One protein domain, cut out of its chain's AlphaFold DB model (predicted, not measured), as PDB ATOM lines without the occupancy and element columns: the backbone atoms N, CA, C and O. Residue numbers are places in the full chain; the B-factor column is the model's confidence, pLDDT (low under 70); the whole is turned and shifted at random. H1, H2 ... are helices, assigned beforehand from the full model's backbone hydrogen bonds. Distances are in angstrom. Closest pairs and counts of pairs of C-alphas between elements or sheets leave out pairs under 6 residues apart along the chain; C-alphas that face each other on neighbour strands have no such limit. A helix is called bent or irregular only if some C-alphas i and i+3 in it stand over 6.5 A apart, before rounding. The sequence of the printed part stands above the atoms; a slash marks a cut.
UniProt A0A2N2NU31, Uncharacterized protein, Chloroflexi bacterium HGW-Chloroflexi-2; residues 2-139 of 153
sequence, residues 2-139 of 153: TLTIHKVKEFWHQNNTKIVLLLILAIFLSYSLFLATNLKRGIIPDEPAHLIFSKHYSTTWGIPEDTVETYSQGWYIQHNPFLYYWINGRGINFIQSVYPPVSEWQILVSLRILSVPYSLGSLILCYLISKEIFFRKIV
ATOM      1  N   THR A   2      -3.949  17.367 -14.357       64.44
ATOM      2  CA  THR A   2      -4.759  16.366 -15.094       64.44
ATOM      3  C   THR A   2      -4.395  16.210 -16.577       64.44
ATOM      4  O   THR A   2      -4.317  15.089 -17.071       64.44
ATOM      5  N   LEU A   3      -4.095  17.313 -17.274       63.19
ATOM      6  CA  LEU A   3      -3.716  17.298 -18.696       63.19
ATOM      7  C   LEU A   3      -2.431  16.485 -18.959       63.19
ATOM      8  O   LEU A   3      -2.299  15.815 -19.978       63.19
ATOM      9  N   THR A   4      -1.493  16.519 -18.011       77.69
ATOM     10  CA  THR A   4      -0.212  15.807 -18.087       77.69
ATOM     11  C   THR A   4      -0.407  14.299 -17.937       77.69
ATOM     12  O   THR A   4       0.178  13.523 -18.685       77.69
ATOM     13  N   ILE A   5      -1.289  13.879 -17.026       79.50
ATOM     14  CA  ILE A   5      -1.603  12.464 -16.786       79.50
ATOM     15  C   ILE A   5      -2.303  11.845 -18.004       79.50
ATOM     16  O   ILE A   5      -2.022  10.700 -18.357       79.50
ATOM     17  N   HIS A   6      -3.178  12.602 -18.674       78.00
ATOM     18  CA  HIS A   6      -3.862  12.126 -19.877       78.00
ATOM     19  C   HIS A   6      -2.885  11.897 -21.038       78.00
ATOM     20  O   HIS A   6      -2.867  10.808 -21.608       78.00
ATOM     21  N   LYS A   7      -1.986  12.858 -21.297       84.19
ATOM     22  CA  LYS A   7      -0.935  12.718 -22.321       84.19
ATOM     23  C   LYS A   7      -0.005  11.532 -22.059       84.19
ATOM     24  O   LYS A   7       0.356  10.826 -22.993       84.19
ATOM     25  N   VAL A   8       0.364  11.286 -20.798       85.00
ATOM     26  CA  VAL A   8       1.205  10.134 -20.426       85.00
ATOM     27  C   VAL A   8       0.477   8.810 -20.669       85.00
ATOM     28  O   VAL A   8       1.074   7.883 -21.211       85.00
ATOM     29  N   LYS A   9      -0.814   8.716 -20.318       85.44
ATOM     30  CA  LYS A   9      -1.622   7.518 -20.600       85.44
ATOM     31  C   LYS A   9      -1.745   7.245 -22.095       85.44
ATOM     32  O   LYS A   9      -1.620   6.097 -22.508       85.44
ATOM     33  N   GLU A  10      -1.977   8.282 -22.887       85.19
ATOM     34  CA  GLU A  10      -2.123   8.160 -24.336       85.19
ATOM     35  C   GLU A  10      -0.802   7.759 -25.003       85.19
ATOM     36  O   GLU A  10      -0.767   6.810 -25.787       85.19
ATOM     37  N   PHE A  11       0.310   8.374 -24.591       87.81
ATOM     38  CA  PHE A  11       1.649   7.976 -25.021       87.81
ATOM     39  C   PHE A  11       1.962   6.514 -24.672       87.81
ATOM     40  O   PHE A  11       2.465   5.773 -25.522       87.81
ATOM     41  N   TRP A  12       1.641   6.085 -23.445       88.38
ATOM     42  CA  TRP A  12       1.811   4.696 -23.017       88.38
ATOM     43  C   TRP A  12       0.961   3.749 -23.856       88.38
ATOM     44  O   TRP A  12       1.472   2.748 -24.342       88.38
ATOM     45  N   HIS A  13      -0.311   4.065 -24.090       86.12
ATOM     46  CA  HIS A  13      -1.186   3.216 -24.894       86.12
ATOM     47  C   HIS A  13      -0.677   3.049 -26.335       86.12
ATOM     48  O   HIS A  13      -0.815   1.977 -26.915       86.12
ATOM     49  N   GLN A  14      -0.064   4.088 -26.907       88.94
ATOM     50  CA  GLN A  14       0.498   4.036 -28.259       88.94
ATOM     51  C   GLN A  14       1.841   3.288 -28.332       88.94
ATOM     52  O   GLN A  14       2.144   2.682 -29.355       88.94
ATOM     53  N   ASN A  15       2.656   3.317 -27.268       92.25
ATOM     54  CA  ASN A  15       4.053   2.858 -27.323       92.25
ATOM     55  C   ASN A  15       4.407   1.729 -26.341       92.25
ATOM     56  O   ASN A  15       5.555   1.282 -26.338       92.25
ATOM     57  N   ASN A  16       3.468   1.252 -25.521       90.12
ATOM     58  CA  ASN A  16       3.693   0.269 -24.450       90.12
ATOM     59  C   ASN A  16       4.551  -0.925 -24.895       90.12
ATOM     60  O   ASN A  16       5.573  -1.211 -24.278       90.12
ATOM     61  N   THR A  17       4.195  -1.579 -25.997       88.81
ATOM     62  CA  THR A  17       4.880  -2.777 -26.493       88.81
ATOM     63  C   THR A  17       6.320  -2.479 -26.902       88.81
ATOM     64  O   THR A  17       7.224  -3.250 -26.584       88.81
ATOM     65  N   LYS A  18       6.562  -1.335 -27.556       90.19
ATOM     66  CA  LYS A  18       7.916  -0.904 -27.933       90.19
ATOM     67  C   LYS A  18       8.763  -0.591 -26.707       90.19
ATOM     68  O   LYS A  18       9.925  -0.977 -26.662       90.19
ATOM     69  N   ILE A  19       8.181   0.104 -25.729       94.19
ATOM     70  CA  ILE A  19       8.865   0.487 -24.491       94.19
ATOM     71  C   ILE A  19       9.260  -0.767 -23.710       94.19
ATOM     72  O   ILE A  19      10.407  -0.878 -23.287       94.19
ATOM     73  N   VAL A  20       8.347  -1.732 -23.572       94.25
ATOM     74  CA  VAL A  20       8.626  -3.010 -22.903       94.25
ATOM     75  C   VAL A  20       9.711  -3.792 -23.642       94.25
ATOM     76  O   VAL A  20      10.651  -4.261 -23.004       94.25
ATOM     77  N   LEU A  21       9.641  -3.889 -24.975       93.12
ATOM     78  CA  LEU A  21      10.679  -4.554 -25.769       93.12
ATOM     79  C   LEU A  21      12.047  -3.884 -25.583       93.12
ATOM     80  O   LEU A  21      13.031  -4.568 -25.312       93.12
ATOM     81  N   LEU A  22      12.107  -2.554 -25.685       95.88
ATOM     82  CA  LEU A  22      13.341  -1.793 -25.500       95.88
ATOM     83  C   LEU A  22      13.908  -1.984 -24.092       95.88
ATOM     84  O   LEU A  22      15.112  -2.167 -23.946       95.88
ATOM     85  N   LEU A  23      13.053  -2.000 -23.068       96.62
ATOM     86  CA  LEU A  23      13.456  -2.243 -21.686       96.62
ATOM     87  C   LEU A  23      14.039  -3.652 -21.505       96.62
ATOM     88  O   LEU A  23      15.099  -3.794 -20.900       96.62
ATOM     89  N   ILE A  24      13.405  -4.682 -22.071       96.19
ATOM     90  CA  ILE A  24      13.921  -6.060 -22.031       96.19
ATOM     91  C   ILE A  24      15.286  -6.148 -22.728       96.19
ATOM     92  O   ILE A  24      16.224  -6.712 -22.163       96.19
ATOM     93  N   LEU A  25      15.427  -5.554 -23.918       96.88
ATOM     94  CA  LEU A  25      16.698  -5.530 -24.650       96.88
ATOM     95  C   LEU A  25      17.784  -4.757 -23.889       96.88
ATOM     96  O   LEU A  25      18.934  -5.190 -23.869       96.88
ATOM     97  N   ALA A  26      17.431  -3.650 -23.232       97.69
ATOM     98  CA  ALA A  26      18.359  -2.865 -22.425       97.69
ATOM     99  C   ALA A  26      18.837  -3.632 -21.181       97.69
ATOM    100  O   ALA A  26      20.033  -3.619 -20.878       97.69
ATOM    101  N   ILE A  27      17.933  -4.333 -20.487       97.81
ATOM    102  CA  ILE A  27      18.280  -5.197 -19.347       97.81
ATOM    103  C   ILE A  27      19.202  -6.326 -19.810       97.81
ATOM    104  O   ILE A  27      20.249  -6.545 -19.201       97.81
ATOM    105  N   PHE A  28      18.848  -6.998 -20.909       97.62
ATOM    106  CA  PHE A  28      19.667  -8.054 -21.494       97.62
ATOM    107  C   PHE A  28      21.069  -7.547 -21.841       97.62
ATOM    108  O   PHE A  28      22.052  -8.109 -21.370       97.62
ATOM    109  N   LEU A  29      21.167  -6.443 -22.588       97.81
ATOM    110  CA  LEU A  29      22.439  -5.842 -22.985       97.81
ATOM    111  C   LEU A  29      23.308  -5.494 -21.771       97.81
ATOM    112  O   LEU A  29      24.494  -5.827 -21.742       97.81
ATOM    113  N   SER A  30      22.710  -4.863 -20.758       97.69
ATOM    114  CA  SER A  30      23.411  -4.472 -19.531       97.69
ATOM    115  C   SER A  30      23.960  -5.692 -18.793       97.69
ATOM    116  O   SER A  30      25.120  -5.702 -18.379       97.69
ATOM    117  N   TYR A  31      23.155  -6.749 -18.669       97.31
ATOM    118  CA  TYR A  31      23.560  -7.966 -17.977       97.31
ATOM    119  C   TYR A  31      24.591  -8.780 -18.771       97.31
ATOM    120  O   TYR A  31      25.561  -9.270 -18.197       97.31
ATOM    121  N   SER A  32      24.450  -8.875 -20.096       97.00
ATOM    122  CA  SER A  32      25.442  -9.520 -20.963       97.00
ATOM    123  C   SER A  32      26.797  -8.815 -20.898       97.00
ATOM    124  O   SER A  32      27.825  -9.485 -20.814       97.00
ATOM    125  N   LEU A  33      26.817  -7.479 -20.875       97.38
ATOM    126  CA  LEU A  33      28.052  -6.708 -20.726       97.38
ATOM    127  C   LEU A  33      28.672  -6.876 -19.329       97.38
ATOM    128  O   LEU A  33      29.890  -7.034 -19.200       97.38
ATOM    129  N   PHE A  34      27.834  -6.896 -18.289       97.06
ATOM    130  CA  PHE A  34      28.263  -7.202 -16.926       97.06
ATOM    131  C   PHE A  34      28.929  -8.583 -16.852       97.06
ATOM    132  O   PHE A  34      30.043  -8.698 -16.343       97.06
ATOM    133  N   LEU A  35      28.311  -9.615 -17.430       94.88
ATOM    134  CA  LEU A  35      28.893 -10.956 -17.484       94.88
ATOM    135  C   LEU A  35      30.197 -10.987 -18.288       94.88
ATOM    136  O   LEU A  35      31.189 -11.525 -17.802       94.88
ATOM    137  N   ALA A  36      30.239 -10.370 -19.472       94.62
ATOM    138  CA  ALA A  36      31.433 -10.360 -20.319       94.62
ATOM    139  C   ALA A  36      32.685  -9.841 -19.583       94.62
ATOM    140  O   ALA A  36      33.787 -10.356 -19.789       94.62
ATOM    141  N   THR A  37      32.499  -8.866 -18.690       95.06
ATOM    142  CA  THR A  37      33.572  -8.195 -17.944       95.06
ATOM    143  C   THR A  37      33.873  -8.805 -16.570       95.06
ATOM    144  O   THR A  37      35.008  -8.700 -16.111       95.06
ATOM    145  N   ASN A  38      32.907  -9.470 -15.923       94.06
ATOM    146  CA  ASN A  38      33.045  -9.959 -14.540       94.06
ATOM    147  C   ASN A  38      33.186 -11.484 -14.410       94.06
ATOM    148  O   ASN A  38      33.447 -11.992 -13.317       94.06
ATOM    149  N   LEU A  39      33.006 -12.239 -15.495       89.44
ATOM    150  CA  LEU A  39      33.063 -13.697 -15.440       89.44
ATOM    151  C   LEU A  39      34.499 -14.185 -15.171       89.44
ATOM    152  O   LEU A  39      35.442 -13.758 -15.841       89.44
ATOM    153  N   LYS A  40      34.667 -15.091 -14.198       86.00
ATOM    154  CA  LYS A  40      35.976 -15.650 -13.809       86.00
ATOM    155  C   LYS A  40      36.649 -16.376 -14.987       86.00
ATOM    156  O   LYS A  40      35.978 -16.799 -15.925       86.00
ATOM    157  N   ARG A  41      37.980 -16.481 -14.937       80.81
ATOM    158  CA  ARG A  41      38.786 -17.225 -15.921       80.81
ATOM    159  C   ARG A  41      38.736 -18.726 -15.663       80.81
ATOM    160  O   ARG A  41      38.531 -19.143 -14.523       80.81
ATOM    161  N   GLY A  42      39.046 -19.497 -16.697       76.31
ATOM    162  CA  GLY A  42      39.278 -20.934 -16.596       76.31
ATOM    163  C   GLY A  42      37.987 -21.737 -16.551       76.31
ATOM    164  O   GLY A  42      37.932 -22.763 -15.875       76.31
ATOM    165  N   ILE A  43      36.945 -21.279 -17.251       77.06
ATOM    166  CA  ILE A  43      35.747 -22.093 -17.479       77.06
ATOM    167  C   ILE A  43      36.106 -23.155 -18.527       77.06
ATOM    168  O   ILE A  43      35.964 -22.966 -19.732       77.06
ATOM    169  N   ILE A  44      36.677 -24.252 -18.037       69.25
ATOM    170  CA  ILE A  44      37.086 -25.411 -18.833       69.25
ATOM    171  C   ILE A  44      35.827 -26.186 -19.265       69.25
ATOM    172  O   ILE A  44      34.904 -26.308 -18.454       69.25
ATOM    173  N   PRO A  45      35.782 -26.751 -20.488       70.88
ATOM    174  CA  PRO A  45      36.846 -26.781 -21.504       70.88
ATOM    175  C   PRO A  45      36.740 -25.697 -22.589       70.88
ATOM    176  O   PRO A  45      37.699 -25.479 -23.325       70.88
ATOM    177  N   ASP A  46      35.608 -25.004 -22.681       78.94
ATOM    178  CA  ASP A  46      35.269 -24.228 -23.879       78.94
ATOM    179  C   ASP A  46      35.996 -22.879 -23.965       78.94
ATOM    180  O   ASP A  46      36.343 -22.421 -25.053       78.94
ATOM    181  N   GLU A  47      36.270 -22.225 -22.832       86.00
ATOM    182  CA  GLU A  47      36.909 -20.905 -22.832       86.00
ATOM    183  C   GLU A  47      38.349 -20.926 -23.383       86.00
ATOM    184  O   GLU A  47      38.637 -20.123 -24.280       86.00
ATOM    185  N   PRO A  48      39.248 -21.824 -22.920       87.50
ATOM    186  CA  PRO A  48      40.574 -21.969 -23.517       87.50
ATOM    187  C   PRO A  48      40.509 -22.309 -25.008       87.50
ATOM    188  O   PRO A  48      41.204 -21.678 -25.804       87.50
ATOM    189  N   ALA A  49      39.625 -23.232 -25.401       89.06
ATOM    190  CA  ALA A  49      39.475 -23.647 -26.792       89.06
ATOM    191  C   ALA A  49      39.059 -22.476 -27.696       89.06
ATOM    192  O   ALA A  49      39.700 -22.213 -28.715       89.06
ATOM    193  N   HIS A  50      38.042 -21.703 -27.298       91.25
ATOM    194  CA  HIS A  50      37.599 -20.532 -28.054       91.25
ATOM    195  C   HIS A  50      38.703 -19.484 -28.225       91.25
ATOM    196  O   HIS A  50      38.810 -18.876 -29.296       91.25
ATOM    197  N   LEU A  51      39.522 -19.265 -27.195       92.69
ATOM    198  CA  LEU A  51      40.629 -18.316 -27.256       92.69
ATOM    199  C   LEU A  51      41.757 -18.815 -28.168       92.69
ATOM    200  O   LEU A  51      42.208 -18.058 -29.028       92.69
ATOM    201  N   ILE A  52      42.179 -20.073 -28.010       92.25
ATOM    202  CA  ILE A  52      43.220 -20.709 -28.835       92.25
ATOM    203  C   ILE A  52      42.808 -20.672 -30.307       92.25
ATOM    204  O   ILE A  52      43.550 -20.166 -31.149       92.25
ATOM    205  N   PHE A  53      41.589 -21.108 -30.629       93.12
ATOM    206  CA  PHE A  53      41.107 -21.117 -32.011       93.12
ATOM    207  C   PHE A  53      41.049 -19.704 -32.590       93.12
ATOM    208  O   PHE A  53      41.551 -19.472 -33.687       93.12
ATOM    209  N   SER A  54      40.536 -18.730 -31.833       95.00
ATOM    210  CA  SER A  54      40.518 -17.327 -32.272       95.00
ATOM    211  C   SER A  54      41.929 -16.781 -32.536       95.00
ATOM    212  O   SER A  54      42.122 -16.049 -33.507       95.00
ATOM    213  N   LYS A  55      42.931 -17.160 -31.725       94.50
ATOM    214  CA  LYS A  55      44.339 -16.801 -31.958       94.50
ATOM    215  C   LYS A  55      44.874 -17.421 -33.252       94.50
ATOM    216  O   LYS A  55      45.455 -16.691 -34.049       94.50
ATOM    217  N   HIS A  56      44.630 -18.701 -33.529       94.31
ATOM    218  CA  HIS A  56      45.041 -19.303 -34.809       94.31
ATOM    219  C   HIS A  56      44.364 -18.633 -36.014       94.31
ATOM    220  O   HIS A  56      45.014 -18.347 -37.014       94.31
ATOM    221  N   TYR A  57      43.081 -18.282 -35.906       95.06
ATOM    222  CA  TYR A  57      42.373 -17.516 -36.939       95.06
ATOM    223  C   TYR A  57      42.853 -16.060 -37.087       95.06
ATOM    224  O   TYR A  57      42.505 -15.394 -38.065       95.06
ATOM    225  N   SER A  58      43.627 -15.530 -36.135       95.81
ATOM    226  CA  SER A  58      44.214 -14.187 -36.243       95.81
ATOM    227  C   SER A  58      45.429 -14.152 -37.181       95.81
ATOM    228  O   SER A  58      45.680 -13.118 -37.802       95.81
ATOM    229  N   THR A  59      46.128 -15.282 -37.362       94.38
ATOM    230  CA  THR A  59      47.387 -15.360 -38.125       94.38
ATOM    231  C   THR A  59      47.196 -15.596 -39.624       94.38
ATOM    232  O   THR A  59      48.093 -15.295 -40.409       94.38
ATOM    233  N   THR A  60      46.035 -16.101 -40.053       92.56
ATOM    234  CA  THR A  60      45.737 -16.415 -41.463       92.56
ATOM    235  C   THR A  60      44.456 -15.723 -41.907       92.56
ATOM    236  O   THR A  60      43.587 -15.467 -41.090       92.56
ATOM    237  N   TRP A  61      44.286 -15.386 -43.189       90.81
ATOM    238  CA  TRP A  61      43.010 -14.830 -43.686       90.81
ATOM    239  C   TRP A  61      41.922 -15.887 -43.924       90.81
ATOM    240  O   TRP A  61      40.743 -15.538 -43.959       90.81
ATOM    241  N   GLY A  62      42.325 -17.144 -44.112       89.12
ATOM    242  CA  GLY A  62      41.450 -18.280 -44.379       89.12
ATOM    243  C   GLY A  62      41.242 -19.148 -43.141       89.12
ATOM    244  O   GLY A  62      41.093 -18.648 -42.029       89.12
ATOM    245  N   ILE A  63      41.224 -20.459 -43.353       90.06
ATOM    246  CA  ILE A  63      41.146 -21.449 -42.281       90.06
ATOM    247  C   ILE A  63      42.590 -21.825 -41.906       90.06
ATOM    248  O   ILE A  63      43.355 -22.183 -42.803       90.06
ATOM    249  N   PRO A  64      43.007 -21.695 -40.633       91.06
ATOM    250  CA  PRO A  64      44.342 -22.101 -40.207       91.06
ATOM    251  C   PRO A  64      44.497 -23.628 -40.244       91.06
ATOM    252  O   PRO A  64      43.519 -24.365 -40.131       91.06
ATOM    253  N   GLU A  65      45.736 -24.091 -40.392       89.56
ATOM    254  CA  GLU A  65      46.066 -25.513 -40.279       89.56
ATOM    255  C   GLU A  65      45.911 -26.002 -38.837       89.56
ATOM    256  O   GLU A  65      46.045 -25.231 -37.878       89.56
ATOM    257  N   ASP A  66      45.638 -27.296 -38.686       87.69
ATOM    258  CA  ASP A  66      45.577 -27.912 -37.369       87.69
ATOM    259  C   ASP A  66      46.989 -28.059 -36.778       87.69
ATOM    260  O   ASP A  66      47.951 -28.417 -37.457       87.69
ATOM    261  N   THR A  67      47.115 -27.803 -35.478       87.50
ATOM    262  CA  THR A  67      48.358 -27.950 -34.717       87.50
ATOM    263  C   THR A  67      48.158 -28.901 -33.538       87.50
ATOM    264  O   THR A  67      47.036 -29.213 -33.145       87.50
ATOM    265  N   VAL A  68      49.254 -29.340 -32.909       85.44
ATOM    266  CA  VAL A  68      49.192 -30.155 -31.678       85.44
ATOM    267  C   VAL A  68      48.385 -29.451 -30.579       85.44
ATOM    268  O   VAL A  68      47.636 -30.098 -29.847       85.44
ATOM    269  N   GLU A  69      48.483 -28.120 -30.503       85.38
ATOM    270  CA  GLU A  69      47.715 -27.311 -29.559       85.38
ATOM    271  C   GLU A  69      46.213 -27.377 -29.858       85.38
ATOM    272  O   GLU A  69      45.426 -27.637 -28.948       85.38
ATOM    273  N   THR A  70      45.797 -27.244 -31.121       84.25
ATOM    274  CA  THR A  70      44.372 -27.301 -31.485       84.25
ATOM    275  C   THR A  70      43.790 -28.702 -31.301       84.25
ATOM    276  O   THR A  70      42.685 -28.831 -30.773       84.25
ATOM    277  N   TYR A  71      44.558 -29.756 -31.610       83.50
ATOM    278  CA  TYR A  71      44.159 -31.144 -31.345       83.50
ATOM    279  C   TYR A  71      43.928 -31.416 -29.857       83.50
ATOM    280  O   TYR A  71      42.984 -32.122 -29.501       83.50
ATOM    281  N   SER A  72      44.749 -30.830 -28.980       83.31
ATOM    282  CA  SER A  72      44.615 -31.013 -27.527       83.31
ATOM    283  C   SER A  72      43.295 -30.479 -26.960       83.31
ATOM    284  O   SER A  72      42.853 -30.935 -25.908       83.31
ATOM    285  N   GLN A  73      42.644 -29.551 -27.670       82.31
ATOM    286  CA  GLN A  73      41.342 -28.996 -27.292       82.31
ATOM    287  C   GLN A  73      40.166 -29.891 -27.723       82.31
ATOM    288  O   GLN A  73      39.024 -29.616 -27.362       82.31
ATOM    289  N   GLY A  74      40.425 -30.962 -28.483       76.25
ATOM    290  CA  GLY A  74      39.431 -31.963 -28.883       76.25
ATOM    291  C   GLY A  74      38.660 -31.658 -30.173       76.25
ATOM    292  O   GLY A  74      37.730 -32.395 -30.492       76.25
ATOM    293  N   TRP A  75      39.013 -30.596 -30.912       73.44
ATOM    294  CA  TRP A  75      38.309 -30.176 -32.135       73.44
ATOM    295  C   TRP A  75      39.283 -29.852 -33.278       73.44
ATOM    296  O   TRP A  75      40.384 -29.357 -33.052       73.44
ATOM    297  N   TYR A  76      38.836 -30.095 -34.514       78.31
ATOM    298  CA  TYR A  76      39.584 -29.849 -35.753       78.31
ATOM    299  C   TYR A  76      39.144 -28.531 -36.403       78.31
ATOM    300  O   TYR A  76      37.943 -28.311 -36.608       78.31
ATOM    301  N   ILE A  77      40.090 -27.670 -36.765       78.88
ATOM    302  CA  ILE A  77      39.840 -26.357 -37.369       78.88
ATOM    303  C   ILE A  77      39.970 -26.405 -38.891       78.88
ATOM    304  O   ILE A  77      39.118 -25.840 -39.576       78.88
ATOM    305  N   GLN A  78      40.981 -27.097 -39.418       80.38
ATOM    306  CA  GLN A  78      41.421 -27.012 -40.820       80.38
ATOM    307  C   GLN A  78      40.342 -27.347 -41.870       80.38
ATOM    308  O   GLN A  78      40.437 -26.926 -43.020       80.38
ATOM    309  N   HIS A  79      39.281 -28.048 -41.475       79.88
ATOM    310  CA  HIS A  79      38.195 -28.474 -42.363       79.88
ATOM    311  C   HIS A  79      36.839 -27.825 -42.045       79.88
ATOM    312  O   HIS A  79      35.845 -28.133 -42.700       79.88
ATOM    313  N   ASN A  80      36.777 -26.932 -41.053       82.31
ATOM    314  CA  ASN A  80      35.527 -26.356 -40.566       82.31
ATOM    315  C   ASN A  80      35.543 -24.824 -40.700       82.31
ATOM    316  O   ASN A  80      36.333 -24.160 -40.021       82.31
ATOM    317  N   PRO A  81      34.665 -24.226 -41.534       84.31
ATOM    318  CA  PRO A  81      34.623 -22.781 -41.738       84.31
ATOM    319  C   PRO A  81      33.930 -22.078 -40.561       84.31
ATOM    320  O   PRO A  81      32.755 -21.708 -40.619       84.31
ATOM    321  N   PHE A  82      34.658 -21.885 -39.463       90.88
ATOM    322  CA  PHE A  82      34.125 -21.251 -38.261       90.88
ATOM    323  C   PHE A  82      34.151 -19.722 -38.363       90.88
ATOM    324  O   PHE A  82      35.116 -19.066 -37.969       90.88
ATOM    325  N   LEU A  83      33.038 -19.139 -38.819       92.62
ATOM    326  CA  LEU A  83      32.889 -17.683 -38.924       92.62
ATOM    327  C   LEU A  83      33.126 -16.964 -37.585       92.62
ATOM    328  O   LEU A  83      33.756 -15.912 -37.555       92.62
ATOM    329  N   TYR A  84      32.664 -17.548 -36.477       93.69
ATOM    330  CA  TYR A  84      32.854 -16.980 -35.140       93.69
ATOM    331  C   TYR A  84      34.341 -16.768 -34.802       93.69
ATOM    332  O   TYR A  84      34.736 -15.663 -34.431       93.69
ATOM    333  N   TYR A  85      35.184 -17.788 -34.998       94.25
ATOM    334  CA  TYR A  85      36.621 -17.675 -34.730       94.25
ATOM    335  C   TYR A  85      37.327 -16.761 -35.724       94.25
ATOM    336  O   TYR A  85      38.234 -16.032 -35.330       94.25
ATOM    337  N   TRP A  86      36.879 -16.735 -36.980       95.19
ATOM    338  CA  TRP A  86      37.411 -15.809 -37.975       95.19
ATOM    339  C   TRP A  86      37.180 -14.345 -37.578       95.19
ATOM    340  O   TRP A  86      38.126 -13.549 -37.583       95.19
ATOM    341  N   ILE A  87      35.954 -13.988 -37.164       96.56
ATOM    342  CA  ILE A  87      35.650 -12.622 -36.715       96.56
ATOM    343  C   ILE A  87      36.420 -12.298 -35.429       96.56
ATOM    344  O   ILE A  87      37.015 -11.224 -35.333       96.56
ATOM    345  N   ASN A  88      36.485 -13.230 -34.474       96.62
ATOM    346  CA  ASN A  88      37.283 -13.047 -33.261       96.62
ATOM    347  C   ASN A  88      38.770 -12.831 -33.573       96.62
ATOM    348  O   ASN A  88      39.390 -11.955 -32.975       96.62
ATOM    349  N   GLY A  89      39.331 -13.557 -34.544       96.69
ATOM    350  CA  GLY A  89      40.703 -13.367 -35.017       96.69
ATOM    351  C   GLY A  89      40.946 -11.962 -35.575       96.69
ATOM    352  O   GLY A  89      41.949 -11.330 -35.244       96.69
ATOM    353  N   ARG A  90      39.995 -11.411 -36.349       96.94
ATOM    354  CA  ARG A  90      40.058  -9.998 -36.780       96.94
ATOM    355  C   ARG A  90      39.955  -9.037 -35.594       96.94
ATOM    356  O   ARG A  90      40.664  -8.032 -35.565       96.94
ATOM    357  N   GLY A  91      39.107  -9.354 -34.617       96.81
ATOM    358  CA  GLY A  91      38.986  -8.610 -33.366       96.81
ATOM    359  C   GLY A  91      40.314  -8.539 -32.611       96.81
ATOM    360  O   GLY A  91      40.732  -7.449 -32.230       96.81
ATOM    361  N   ILE A  92      41.017  -9.667 -32.473       97.12
ATOM    362  CA  ILE A  92      42.355  -9.738 -31.860       97.12
ATOM    363  C   ILE A  92      43.332  -8.819 -32.597       97.12
ATOM    364  O   ILE A  92      43.957  -7.973 -31.959       97.12
ATOM    365  N   ASN A  93      43.408  -8.932 -33.927       96.94
ATOM    366  CA  ASN A  93      44.293  -8.105 -34.752       96.94
ATOM    367  C   ASN A  93      44.019  -6.606 -34.564       96.94
ATOM    368  O   ASN A  93      44.949  -5.812 -34.435       96.94
ATOM    369  N   PHE A  94      42.743  -6.211 -34.509       96.81
ATOM    370  CA  PHE A  94      42.354  -4.825 -34.259       96.81
ATOM    371  C   PHE A  94      42.772  -4.352 -32.860       96.81
ATOM    372  O   PHE A  94      43.389  -3.296 -32.731       96.81
ATOM    373  N   ILE A  95      42.498  -5.142 -31.818       96.50
ATOM    374  CA  ILE A  95      42.849  -4.802 -30.430       96.50
ATOM    375  C   ILE A  95      44.364  -4.657 -30.270       96.50
ATOM    376  O   ILE A  95      44.821  -3.674 -29.695       96.50
ATOM    377  N   GLN A  96      45.141  -5.605 -30.798       95.75
ATOM    378  CA  GLN A  96      46.604  -5.575 -30.731       95.75
ATOM    379  C   GLN A  96      47.201  -4.415 -31.536       95.75
ATOM    380  O   GLN A  96      48.209  -3.849 -31.126       95.75
ATOM    381  N   SER A  97      46.570  -4.032 -32.649       96.12
ATOM    382  CA  SER A  97      46.980  -2.865 -33.438       96.12
ATOM    383  C   SER A  97      46.759  -1.549 -32.680       96.12
ATOM    384  O   SER A  97      47.621  -0.673 -32.689       96.12
ATOM    385  N   VAL A  98      45.632  -1.418 -31.969       95.88
ATOM    386  CA  VAL A  98      45.305  -0.216 -31.182       95.88
ATOM    387  C   VAL A  98      46.079  -0.166 -29.856       95.88
ATOM    388  O   VAL A  98      46.502   0.908 -29.431       95.88
ATOM    389  N   TYR A  99      46.279  -1.310 -29.197       93.62
ATOM    390  CA  TYR A  99      46.989  -1.422 -27.920       93.62
ATOM    391  C   TYR A  99      47.892  -2.675 -27.901       93.62
ATOM    392  O   TYR A  99      47.470  -3.740 -27.445       93.62
ATOM    393  N   PRO A 100      49.154  -2.565 -28.363       91.06
ATOM    394  CA  PRO A 100      50.078  -3.700 -28.470       91.06
ATOM    395  C   PRO A 100      50.398  -4.459 -27.172       91.06
ATOM    396  O   PRO A 100      50.479  -5.685 -27.230       91.06
ATOM    397  N   PRO A 101      50.551  -3.826 -25.987       93.75
ATOM    398  CA  PRO A 101      50.863  -4.553 -24.752       93.75
ATOM    399  C   PRO A 101      49.612  -5.183 -24.105       93.75
ATOM    400  O   PRO A 101      49.527  -5.303 -22.881       93.75
ATOM    401  N   VAL A 102      48.612  -5.561 -24.911       94.12
ATOM    402  CA  VAL A 102      47.374  -6.186 -24.439       94.12
ATOM    403  C   VAL A 102      47.652  -7.567 -23.836       94.12
ATOM    404  O   VAL A 102      48.237  -8.450 -24.461       94.12
ATOM    405  N   SER A 103      47.204  -7.769 -22.601       94.38
ATOM    406  CA  SER A 103      47.278  -9.073 -21.937       94.38
ATOM    407  C   SER A 103      46.262 -10.059 -22.515       94.38
ATOM    408  O   SER A 103      45.188  -9.680 -22.983       94.38
ATOM    409  N   GLU A 104      46.543 -11.355 -22.385       91.81
ATOM    410  CA  GLU A 104      45.625 -12.417 -22.812       91.81
ATOM    411  C   GLU A 104      44.228 -12.294 -22.181       91.81
ATOM    412  O   GLU A 104      43.210 -12.534 -22.823       91.81
ATOM    413  N   TRP A 105      44.170 -11.838 -20.931       90.81
ATOM    414  CA  TRP A 105      42.906 -11.568 -20.259       90.81
ATOM    415  C   TRP A 105      42.097 -10.462 -20.914       90.81
ATOM    416  O   TRP A 105      40.887 -10.594 -21.076       90.81
ATOM    417  N   GLN A 106      42.758  -9.362 -21.264       93.81
ATOM    418  CA  GLN A 106      42.099  -8.250 -21.933       93.81
ATOM    419  C   GLN A 106      41.597  -8.684 -23.310       93.81
ATOM    420  O   GLN A 106      40.489  -8.302 -23.682       93.81
ATOM    421  N   ILE A 107      42.346  -9.535 -24.022       94.94
ATOM    422  CA  ILE A 107      41.873 -10.167 -25.259       94.94
ATOM    423  C   ILE A 107      40.600 -10.973 -24.981       94.94
ATOM    424  O   ILE A 107      39.580 -10.735 -25.619       94.94
ATOM    425  N   LEU A 108      40.622 -11.872 -23.999       94.31
ATOM    426  CA  LEU A 108      39.486 -12.731 -23.665       94.31
ATOM    427  C   LEU A 108      38.231 -11.924 -23.285       94.31
ATOM    428  O   LEU A 108      37.149 -12.194 -23.807       94.31
ATOM    429  N   VAL A 109      38.363 -10.898 -22.438       94.62
ATOM    430  CA  VAL A 109      37.250  -9.992 -22.097       94.62
ATOM    431  C   VAL A 109      36.741  -9.261 -23.336       94.62
ATOM    432  O   VAL A 109      35.532  -9.173 -23.542       94.62
ATOM    433  N   SER A 110      37.640  -8.787 -24.200       95.44
ATOM    434  CA  SER A 110      37.256  -8.097 -25.435       95.44
ATOM    435  C   SER A 110      36.503  -9.016 -26.397       95.44
ATOM    436  O   SER A 110      35.510  -8.595 -26.985       95.44
ATOM    437  N   LEU A 111      36.909 -10.282 -26.513       95.25
ATOM    438  CA  LEU A 111      36.192 -11.278 -27.310       95.25
ATOM    439  C   LEU A 111      34.806 -11.588 -26.728       95.25
ATOM    440  O   LEU A 111      33.840 -11.696 -27.477       95.25
ATOM    441  N   ARG A 112      34.663 -11.654 -25.398       94.69
ATOM    442  CA  ARG A 112      33.339 -11.782 -24.762       94.69
ATOM    443  C   ARG A 112      32.451 -10.570 -25.051       94.69
ATOM    444  O   ARG A 112      31.267 -10.743 -25.325       94.69
ATOM    445  N   ILE A 113      33.011  -9.358 -25.025       96.44
ATOM    446  CA  ILE A 113      32.295  -8.125 -25.390       96.44
ATOM    447  C   ILE A 113      31.879  -8.166 -26.865       96.44
ATOM    448  O   ILE A 113      30.743  -7.819 -27.181       96.44
ATOM    449  N   LEU A 114      32.751  -8.646 -27.755       96.25
ATOM    450  CA  LEU A 114      32.454  -8.817 -29.178       96.25
ATOM    451  C   LEU A 114      31.285  -9.784 -29.422       96.25
ATOM    452  O   LEU A 114      30.543  -9.610 -30.387       96.25
ATOM    453  N   SER A 115      31.066 -10.746 -28.521       95.44
ATOM    454  CA  SER A 115      29.921 -11.659 -28.582       95.44
ATOM    455  C   SER A 115      28.581 -11.029 -28.191       95.44
ATOM    456  O   SER A 115      27.531 -11.516 -28.620       95.44
ATOM    457  N   VAL A 116      28.580  -9.931 -27.427       97.06
ATOM    458  CA  VAL A 116      27.348  -9.272 -26.951       97.06
ATOM    459  C   VAL A 116      26.466  -8.773 -28.112       97.06
ATOM    460  O   VAL A 116      25.269  -9.081 -28.104       97.06
ATOM    461  N   PRO A 117      26.998  -8.083 -29.145       96.38
ATOM    462  CA  PRO A 117      26.238  -7.746 -30.347       96.38
ATOM    463  C   PRO A 117      25.605  -8.950 -31.051       96.38
ATOM    464  O   PRO A 117      24.464  -8.840 -31.495       96.38
ATOM    465  N   TYR A 118      26.289 -10.100 -31.132       94.56
ATOM    466  CA  TYR A 118      25.716 -11.302 -31.754       94.56
ATOM    467  C   TYR A 118      24.525 -11.820 -30.954       94.56
ATOM    468  O   TYR A 118      23.484 -12.136 -31.525       94.56
ATOM    469  N   SER A 119      24.645 -11.870 -29.625       95.75
ATOM    470  CA  SER A 119      23.546 -12.305 -28.762       95.75
ATOM    471  C   SER A 119      22.349 -11.353 -28.835       95.75
ATOM    472  O   SER A 119      21.212 -11.807 -28.956       95.75
ATOM    473  N   LEU A 120      22.592 -10.037 -28.830       97.00
ATOM    474  CA  LEU A 120      21.540  -9.033 -28.993       97.00
ATOM    475  C   LEU A 120      20.875  -9.136 -30.375       97.00
ATOM    476  O   LEU A 120      19.648  -9.117 -30.477       97.00
ATOM    477  N   GLY A 121      21.676  -9.295 -31.430       96.06
ATOM    478  CA  GLY A 121      21.203  -9.500 -32.797       96.06
ATOM    479  C   GLY A 121      20.298 -10.725 -32.918       96.06
ATOM    480  O   GLY A 121      19.227 -10.629 -33.509       96.06
ATOM    481  N   SER A 122      20.659 -11.843 -32.284       95.88
ATOM    482  CA  SER A 122      19.830 -13.055 -32.249       95.88
ATOM    483  C   SER A 122      18.462 -12.823 -31.601       95.88
ATOM    484  O   SER A 122      17.456 -13.314 -32.114       95.88
ATOM    485  N   LEU A 123      18.384 -12.038 -30.519       95.75
ATOM    486  CA  LEU A 123      17.099 -11.674 -29.907       95.75
ATOM    487  C   LEU A 123      16.250 -10.799 -30.835       95.75
ATOM    488  O   LEU A 123      15.045 -11.026 -30.962       95.75
ATOM    489  N   ILE A 124      16.873  -9.830 -31.510       95.25
ATOM    490  CA  ILE A 124      16.194  -8.969 -32.487       95.25
ATOM    491  C   ILE A 124      15.670  -9.807 -33.658       95.25
ATOM    492  O   ILE A 124      14.509  -9.665 -34.038       95.25
ATOM    493  N   LEU A 125      16.481 -10.719 -34.198       95.69
ATOM    494  CA  LEU A 125      16.061 -11.632 -35.262       95.69
ATOM    495  C   LEU A 125      14.908 -12.529 -34.809       95.69
ATOM    496  O   LEU A 125      13.931 -12.668 -35.541       95.69
ATOM    497  N   CYS A 126      14.971 -13.079 -33.596       94.06
ATOM    498  CA  CYS A 126      13.888 -13.880 -33.031       94.06
ATOM    499  C   CYS A 126      12.581 -13.073 -32.929       94.06
ATOM    500  O   CYS A 126      11.521 -13.557 -33.326       94.06
ATOM    501  N   TYR A 127      12.658 -11.812 -32.490       92.38
ATOM    502  CA  TYR A 127      11.516 -10.896 -32.492       92.38
ATOM    503  C   TYR A 127      10.960 -10.658 -33.904       92.38
ATOM    504  O   TYR A 127       9.747 -10.751 -34.100       92.38
ATOM    505  N   LEU A 128      11.817 -10.388 -34.893       92.25
ATOM    506  CA  LEU A 128      11.396 -10.146 -36.279       92.25
ATOM    507  C   LEU A 128      10.750 -11.387 -36.911       92.25
ATOM    508  O   LEU A 128       9.713 -11.269 -37.562       92.25
ATOM    509  N   ILE A 129      11.319 -12.571 -36.682       93.00
ATOM    510  CA  ILE A 129      10.767 -13.845 -37.159       93.00
ATOM    511  C   ILE A 129       9.421 -14.124 -36.490       93.00
ATOM    512  O   ILE A 129       8.449 -14.441 -37.173       93.00
ATOM    513  N   SER A 130       9.349 -13.973 -35.166       90.25
ATOM    514  CA  SER A 130       8.109 -14.131 -34.403       90.25
ATOM    515  C   SER A 130       7.023 -13.214 -34.964       90.25
ATOM    516  O   SER A 130       5.946 -13.682 -35.336       90.25
ATOM    517  N   LYS A 131       7.347 -11.930 -35.152       86.31
ATOM    518  CA  LYS A 131       6.466 -10.949 -35.786       86.31
ATOM    519  C   LYS A 131       5.943 -11.474 -37.129       86.31
ATOM    520  O   LYS A 131       4.734 -11.603 -37.293       86.31
ATOM    521  N   GLU A 132       6.825 -11.839 -38.054       89.25
ATOM    522  CA  GLU A 132       6.431 -12.287 -39.398       89.25
ATOM    523  C   GLU A 132       5.529 -13.536 -39.379       89.25
ATOM    524  O   GLU A 132       4.516 -13.587 -40.082       89.25
ATOM    525  N   ILE A 133       5.845 -14.530 -38.543       89.44
ATOM    526  CA  ILE A 133       5.079 -15.782 -38.449       89.44
ATOM    527  C   ILE A 133       3.682 -15.534 -37.869       89.44
ATOM    528  O   ILE A 133       2.693 -16.027 -38.418       89.44
ATOM    529  N   PHE A 134       3.578 -14.775 -36.775       79.38
ATOM    530  CA  PHE A 134       2.286 -14.498 -36.143       79.38
ATOM    531  C   PHE A 134       1.387 -13.633 -37.036       79.38
ATOM    532  O   PHE A 134       0.183 -13.888 -37.098       79.38
ATOM    533  N   PHE A 135       1.954 -12.684 -37.790       63.44
ATOM    534  CA  PHE A 135       1.183 -11.869 -38.732       63.44
ATOM    535  C   PHE A 135       0.660 -12.671 -39.933       63.44
ATOM    536  O   PHE A 135      -0.477 -12.449 -40.345       63.44
ATOM    537  N   ARG A 136       1.428 -13.633 -40.469       58.34
ATOM    538  CA  ARG A 136       0.986 -14.446 -41.622       58.34
ATOM    539  C   ARG A 136       0.056 -15.606 -41.271       58.34
ATOM    540  O   ARG A 136      -0.723 -16.023 -42.120       58.34
ATOM    541  N   LYS A 137       0.161 -16.171 -40.064       51.06
ATOM    542  CA  LYS A 137      -0.581 -17.390 -39.693       51.06
ATOM    543  C   LYS A 137      -1.966 -17.117 -39.100       51.06
ATOM    544  O   LYS A 137      -2.840 -17.968 -39.217       51.06
ATOM    545  N   ILE A 138      -2.170 -15.968 -38.453       55.97
ATOM    546  CA  ILE A 138      -3.426 -15.656 -37.742       55.97
ATOM    547  C   ILE A 138      -4.382 -14.800 -38.592       55.97
ATOM    548  O   ILE A 138      -5.588 -14.830 -38.362       55.97
ATOM    549  N   VAL A 139      -3.883 -14.099 -39.614       51.22
ATOM    550  CA  VAL A 139      -4.710 -13.378 -40.595       51.22
ATOM    551  C   VAL A 139      -4.594 -14.097 -41.943       51.22
ATOM    552  O   VAL A 139      -3.588 -13.921 -42.631       51.22
TER     553      VAL A 139
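This is residues 2 to 139 of the 153 residues of an uncharacterized protein of Chloroflexi bacterium HGW-Chloroflexi-2 (UniProt A0A2N2NU31). Two long helices, H1b and H5, run back from a small helical head as a narrow V, touching near the head and spreading toward their far ends. The head is made of H2 and H4, which cross each other, with the short H3 packed on H2; beyond the far end of H1b the chain turns sharply into H1a, which sticks out by itself, as do residues 128 to 139 at the far end of H5. The printed part has 138 residues, with five named helices in the order H1, H2, H3, H4, H5 and no named strand, and its class is all helix. It is only just loose, close to extended, with a radius of gyration of the C-alphas of 21.1 A, and it spans 71 by 39 by 27 A.

H1, residues 2 to 38, was assigned as one helix by its hydrogen bonds but is bent: C-alphas 14 and 17 are 8.3 A apart. Its arms, H1a at residues 2 to 14 and H1b at residues 17 to 38, are about perpendicular at 75 degrees. H1a touches no helix. H1b touches H5, residues 104 to 138, which touches H1b with residues 109 to 120 alone, at a shallow tilt of 22 degrees, opposite ways; the closest C-alphas are those of Ala 36 and Arg 112, 5.0 A apart. H5 and H4, residues 83 to 98, form a helical hairpin, two touching helices that follow each other and run opposite ways, at a steep tilt of 44 degrees. H5 touches H4 with residues 107 to 114 alone, and H4 touches H5 with residues 88 to 95 alone; the closest C-alphas are those of Asn 88 and Leu 111, 6.3 A apart. H4 touches H2, residues 46 to 59, the same way at a steep tilt of 68 degrees, only just short of about perpendicular; the closest C-alphas are those of Ser 58 and Gly 89, 3.8 A apart. H2 and H5 are close but not clearly touching, with the C-alphas of Leu 51 and Leu 108 closest at 6.7 A. H2, with residues 49 to 53 alone, only just touches H3, residues 68 to 72, with 3 pairs of C-alphas within 8 A; the closest are those of Phe 53 and Thr 70, 7.0 A apart. Every O i to N i+4 pair is within hydrogen-bond range in H1a, H1b, H3 and H4, against 9 of 10 in H2 and 28 of 31 in H5.

H1a begins at C-alpha 2, (-4.759, 16.366, -15.094), and is 18.8 A long; H1b is 31.4 A long. H2 is 20.7 A, H3 6.2 A and H4 22.8 A long. H5 runs 51.4 A from C-alpha 104 at (45.625, -12.417, -22.812) to C-alpha 138 at (-3.426, -15.656, -37.742); it is neither bent nor irregular, but only just: C-alphas 114 and 117 are 6.4 A apart.

The two C-alphas farthest apart are those of Thr 2 and Val 68, 73.1 A. Residues 2 to 20 and 128 to 139 stand free; without them the body spans 46 by 32 by 27 A. The link from H4 to H5 is tight, the others are short, and the printed part has no cut. The mean pLDDT of the printed part is 89.1, and residues 2 to 3, 44 and 135 to 139 of the model are under 70.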